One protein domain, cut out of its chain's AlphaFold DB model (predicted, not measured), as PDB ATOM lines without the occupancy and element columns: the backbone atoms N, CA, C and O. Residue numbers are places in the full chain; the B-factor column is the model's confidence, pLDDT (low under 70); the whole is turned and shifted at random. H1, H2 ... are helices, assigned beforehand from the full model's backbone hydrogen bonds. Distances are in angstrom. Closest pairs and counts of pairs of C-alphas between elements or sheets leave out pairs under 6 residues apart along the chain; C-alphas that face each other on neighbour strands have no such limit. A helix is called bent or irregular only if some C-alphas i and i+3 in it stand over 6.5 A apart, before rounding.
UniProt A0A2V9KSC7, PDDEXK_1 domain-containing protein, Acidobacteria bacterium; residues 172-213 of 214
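What this domain is: This is residues 172 to 213 of the 214 residues of the protein "PDDEXK_1 domain-containing protein" of Acidobacteria bacterium (UniProt A0A2V9KSC7). Residues 172 to 177 and three short helices, H1, H2 and H3, wind round in a loose open ring, and a longer helix, H4, stands off to one side, joined to H3 by an arching link. No two helices touch. The printed part has 42 residues, of which 23 are in four named helices, in the order H1 H2 H3 H4 along the chain, with no named strand; its class is all helix, and it is only just compact, close to loose, with a radius of gyration of the C-alphas of 10.9 A and spans of 27 by 21 by 14 A.

Where its parts are: H1, residues 178 to 181, begins at C-alpha (363.727, 331.732, 178.870) and is 6.2 A long, only just not irregular. H2, residues 185 to 188, measures 4.9 A, and H3, residues 192 to 196, 5.8 A. H4, residues 202 to 211, measures 14.7 A and ends at C-alpha (369.018, 344.655, 178.186); it is irregular, with C-alphas 203 and 206 7.5 A apart.

How they stand to each other: H1 is close to but not clearly touching H2, closest C-alphas Cys 179 and Arg 185, 6.5 A, and likewise H3, Cys 179 and Glu 193, 7.2 A. H2 and H3 meet only through their link. H4 is apart from H1, H2 and H3. The O i to N i+4 pair of H3 is within hydrogen-bond range, as are 4 of 6 in H4; H1 and H2 are too short for such a pair.

The domain as a whole: The C-alphas farthest apart, of Met 186 and Leu 213, are 30.1 A apart. The three links are tight, the printed part has no cut, residues 198 to 203 stand free, and no printed residue is under 70 in pLDDT.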
ATOM      1  N   ALA A 172     361.809 337.849 189.349       91.12
ATOM      2  CA  ALA A 172     361.741 336.887 188.259       91.12
ATOM      3  C   ALA A 172     361.209 337.588 186.995       91.12
ATOM      4  O   ALA A 172     360.006 337.778 186.835       91.12
ATOM      5  N   ALA A 173     362.119 337.995 186.111       92.19
ATOM      6  CA  ALA A 173     361.805 338.707 184.874       92.19
ATOM      7  C   ALA A 173     362.399 337.973 183.657       92.19
ATOM      8  O   ALA A 173     363.364 338.450 183.062       92.19
ATOM      9  N   PRO A 174     361.883 336.787 183.286       92.19
ATOM     10  CA  PRO A 174     362.413 336.022 182.160       92.19
ATOM     11  C   PRO A 174     362.178 336.748 180.826       92.19
ATOM     12  O   PRO A 174     361.111 337.326 180.612       92.19
ATOM     13  N   LYS A 175     363.156 336.680 179.912       89.25
ATOM     14  CA  LYS A 175     362.937 337.026 178.498       89.25
ATOM     15  C   LYS A 175     362.034 335.991 177.827       89.25
ATOM     16  O   LYS A 175     361.836 334.895 178.361       89.25
ATOM     17  N   GLU A 176     361.536 336.323 176.641       88.94
ATOM     18  CA  GLU A 176     360.731 335.404 175.840       88.94
ATOM     19  C   GLU A 176     361.438 334.054 175.657       88.94
ATOM     20  O   GLU A 176     362.611 333.984 175.281       88.94
ATOM     21  N   GLY A 177     360.740 332.972 176.008       89.44
ATOM     22  CA  GLY A 177     361.251 331.607 175.893       89.44
ATOM     23  C   GLY A 177     362.257 331.182 176.971       89.44
ATOM     24  O   GLY A 177     362.569 329.995 177.051       89.44
ATOM     25  N   ALA A 178     362.722 332.078 177.855       90.88
ATOM     26  CA  ALA A 178     363.727 331.732 178.870       90.88
ATOM     27  C   ALA A 178     363.250 330.691 179.889       90.88
ATOM     28  O   ALA A 178     364.037 329.904 180.414       90.88
ATOM     29  N   CYS A 179     361.943 330.635 180.150       91.50
ATOM     30  CA  CYS A 179     361.370 329.639 181.050       91.50
ATOM     31  C   CYS A 179     361.479 328.197 180.522       91.50
ATOM     32  O   CYS A 179     361.281 327.266 181.304       91.50
ATOM     33  N   ALA A 180     361.768 327.980 179.233       90.88
ATOM     34  CA  ALA A 180     361.828 326.641 178.642       90.88
ATOM     35  C   ALA A 180     363.009 325.800 179.154       90.88
ATOM     36  O   ALA A 180     362.917 324.576 179.179       90.88
ATOM     37  N   PHE A 181     364.086 326.453 179.586       89.56
ATOM     38  CA  PHE A 181     365.347 325.829 180.005       89.56
ATOM     39  C   PHE A 181     365.778 326.258 181.418       89.56
ATOM     40  O   PHE A 181     366.931 326.089 181.795       89.56
ATOM     41  N   CYS A 182     364.863 326.840 182.200       91.25
ATOM     42  CA  CYS A 182     365.142 327.317 183.551       91.25
ATOM     43  C   CYS A 182     364.836 326.239 184.603       91.25
ATOM     44  O   CYS A 182     363.676 325.865 184.791       91.25
ATOM     45  N   ASP A 183     365.855 325.817 185.356       92.44
ATOM     46  CA  ASP A 183     365.726 324.817 186.432       92.44
ATOM     47  C   ASP A 183     364.803 325.277 187.574       92.44
ATOM     48  O   ASP A 183     364.156 324.474 188.247       92.44
ATOM     49  N   TYR A 184     364.660 326.592 187.754       91.44
ATOM     50  CA  TYR A 184     363.802 327.184 188.782       91.44
ATOM     51  C   TYR A 184     362.323 327.239 188.385       91.44
ATOM     52  O   TYR A 184     361.501 327.726 189.165       91.44
ATOM     53  N   ARG A 185     361.934 326.720 187.209       91.00
ATOM     54  CA  ARG A 185     360.535 326.722 186.744       91.00
ATOM     55  C   ARG A 185     359.578 326.053 187.730       91.00
ATOM     56  O   ARG A 185     358.444 326.507 187.846       91.00
ATOM     57  N   MET A 186     360.009 325.014 188.450       90.31
ATOM     58  CA  MET A 186     359.159 324.336 189.442       90.31
ATOM     59  C   MET A 186     358.782 325.241 190.621       90.31
ATOM     60  O   MET A 186     357.669 325.143 191.126       90.31
ATOM     61  N   VAL A 187     359.683 326.139 191.029       91.88
ATOM     62  CA  VAL A 187     359.451 327.084 192.133       91.88
ATOM     63  C   VAL A 187     358.782 328.356 191.623       91.88
ATOM     64  O   VAL A 187     357.859 328.879 192.241       91.88
ATOM     65  N   CYS A 188     359.227 328.849 190.467       90.81
ATOM     66  CA  CYS A 188     358.713 330.065 189.860       90.81
ATOM     67  C   CYS A 188     357.278 329.868 189.354       90.81
ATOM     68  O   CYS A 188     356.432 330.727 189.560       90.81
ATOM     69  N   GLY A 189     356.961 328.721 188.755       87.69
ATOM     70  CA  GLY A 189     355.693 328.434 188.091       87.69
ATOM     71  C   GLY A 189     355.780 328.587 186.563       87.69
ATOM     72  O   GLY A 189     356.672 329.254 186.038       87.69
ATOM     73  N   PRO A 190     354.857 327.971 185.803       85.19
ATOM     74  CA  PRO A 190     355.001 327.811 184.353       85.19
ATOM     75  C   PRO A 190     354.732 329.073 183.517       85.19
ATOM     76  O   PRO A 190     354.956 329.034 182.311       85.19
ATOM     77  N   TYR A 191     354.241 330.160 184.120       89.50
ATOM     78  CA  TYR A 191     353.732 331.336 183.400       89.50
ATOM     79  C   TYR A 191     354.401 332.653 183.808       89.50
ATOM     80  O   TYR A 191     353.805 333.710 183.602       89.50
ATOM     81  N   GLU A 192     355.602 332.636 184.397       92.25
ATOM     82  CA  GLU A 192     356.212 333.884 184.885       92.25
ATOM     83  C   GLU A 192     356.439 334.911 183.775       92.25
ATOM     84  O   GLU A 192     356.141 336.082 183.977       92.25
ATOM     85  N   GLU A 193     356.815 334.471 182.572       90.06
ATOM     86  CA  GLU A 193     356.926 335.346 181.397       90.06
ATOM     87  C   GLU A 193     355.628 336.120 181.092       90.06
ATOM     88  O   GLU A 193     355.665 337.257 180.624       90.06
ATOM     89  N   ARG A 194     354.458 335.539 181.394       90.12
ATOM     90  CA  ARG A 194     353.162 336.223 181.265       90.12
ATOM     91  C   ARG A 194     352.841 337.065 182.494       90.12
ATOM     92  O   ARG A 194     352.363 338.184 182.350       90.12
ATOM     93  N   ARG A 195     353.087 336.539 183.698       90.00
ATOM     94  CA  ARG A 195     352.747 337.225 184.954       90.00
ATOM     95  C   ARG A 195     353.557 338.494 185.160       90.00
ATOM     96  O   ARG A 195     353.003 339.461 185.667       90.00
ATOM     97  N   VAL A 196     354.830 338.509 184.767       91.06
ATOM     98  CA  VAL A 196     355.677 339.697 184.917       91.06
ATOM     99  C   VAL A 196     355.139 340.877 184.104       91.06
ATOM    100  O   VAL A 196     355.129 341.993 184.606       91.06
ATOM    101  N   LYS A 197     354.562 340.621 182.921       87.94
ATOM    102  CA  LYS A 197     353.936 341.644 182.061       87.94
ATOM    103  C   LYS A 197     352.683 342.282 182.682       87.94
ATOM    104  O   LYS A 197     352.243 343.322 182.210       87.94
ATOM    105  N   LEU A 198     352.100 341.661 183.711       89.19
ATOM    106  CA  LEU A 198     350.939 342.176 184.449       89.19
ATOM    107  C   LEU A 198     351.335 342.970 185.706       89.19
ATOM    108  O   LEU A 198     350.466 343.543 186.362       89.19
ATOM    109  N   LYS A 199     352.617 342.959 186.086       86.19
ATOM    110  CA  LYS A 199     353.136 343.694 187.246       86.19
ATOM    111  C   LYS A 199     353.552 345.111 186.816       86.19
ATOM    112  O   LYS A 199     353.877 345.309 185.646       86.19
ATOM    113  N   PRO A 200     353.576 346.089 187.739       85.62
ATOM    114  CA  PRO A 200     354.174 347.396 187.474       85.62
ATOM    115  C   PRO A 200     355.612 347.250 186.956       85.62
ATOM    116  O   PRO A 200     356.414 346.519 187.543       85.62
ATOM    117  N   GLY A 201     355.900 347.886 185.817       83.12
ATOM    118  CA  GLY A 201     357.176 347.753 185.109       83.12
ATOM    119  C   GLY A 201     358.280 348.688 185.605       83.12
ATOM    120  O   GLY A 201     359.446 348.403 185.368       83.12
ATOM    121  N   ASP A 202     357.928 349.738 186.347       86.44
ATOM    122  CA  ASP A 202     358.835 350.752 186.908       86.44
ATOM    123  C   ASP A 202     359.982 350.136 187.723       86.44
ATOM    124  O   ASP A 202     361.134 350.563 187.665       86.44
ATOM    125  N   ARG A 203     359.693 349.051 188.445       86.62
ATOM    126  CA  ARG A 203     360.706 348.339 189.234       86.62
ATOM    127  C   ARG A 203     361.705 347.539 188.389       86.62
ATOM    128  O   ARG A 203     362.682 347.045 188.944       86.62
ATOM    129  N   LEU A 204     361.473 347.383 187.085       91.69
ATOM    130  CA  LEU A 204     362.348 346.658 186.157       91.69
ATOM    131  C   LEU A 204     363.200 347.585 185.283       91.69
ATOM    132  O   LEU A 204     364.039 347.083 184.539       91.69
ATOM    133  N   ASP A 205     363.066 348.907 185.405       92.56
ATOM    134  CA  ASP A 205     363.778 349.874 184.558       92.56
ATOM    135  C   ASP A 205     365.298 349.656 184.544       92.56
ATOM    136  O   ASP A 205     365.942 349.796 183.507       92.56
ATOM    137  N   ALA A 206     365.892 349.280 185.681       92.62
ATOM    138  CA  ALA A 206     367.321 348.981 185.758       92.62
ATOM    139  C   ALA A 206     367.716 347.750 184.929       92.62
ATOM    140  O   ALA A 206     368.717 347.781 184.212       92.62
ATOM    141  N   LEU A 207     366.897 346.698 184.964       92.56
ATOM    142  CA  LEU A 207     367.097 345.505 184.147       92.56
ATOM    143  C   LEU A 207     366.895 345.810 182.658       92.56
ATOM    144  O   LEU A 207     367.673 345.341 181.829       92.56
ATOM    145  N   GLU A 208     365.892 346.615 182.308       92.69
ATOM    146  CA  GLU A 208     365.658 347.016 180.917       92.69
ATOM    147  C   GLU A 208     366.807 347.873 180.368       92.69
ATOM    148  O   GLU A 208     367.222 347.687 179.225       92.69
ATOM    149  N   ARG A 209     367.420 348.736 181.191       93.50
ATOM    150  CA  ARG A 209     368.655 349.437 180.799       93.50
ATOM    151  C   ARG A 209     369.784 348.467 180.468       93.50
ATOM    152  O   ARG A 209     370.438 348.657 179.446       93.50
ATOM    153  N   VAL A 210     369.990 347.430 181.285       94.50
ATOM    154  CA  VAL A 210     370.997 346.388 181.015       94.50
ATOM    155  C   VAL A 210     370.701 345.650 179.708       94.50
ATOM    156  O   VAL A 210     371.614 345.429 178.919       94.50
ATOM    157  N   ARG A 211     369.435 345.327 179.431       92.88
ATOM    158  CA  ARG A 211     369.018 344.655 178.186       92.88
ATOM    159  C   ARG A 211     369.249 345.489 176.932       92.88
ATOM    160  O   ARG A 211     369.458 344.929 175.861       92.88
ATOM    161  N   CYS A 212     369.224 346.809 177.070       92.69
ATOM    162  CA  CYS A 212     369.544 347.745 175.998       92.69
ATOM    163  C   CYS A 212     371.054 347.957 175.811       92.69
ATOM    164  O   CYS A 212     371.448 348.646 174.868       92.69
ATOM    165  N   LEU A 213     371.903 347.410 176.692       90.88
ATOM    166  CA  LEU A 213     373.344 347.488 176.504       90.88
ATOM    167  C   LEU A 213     373.764 346.580 175.343       90.88
ATOM    168  O   LEU A 213     373.375 345.412 175.312       90.88
TER     169      LEU A 213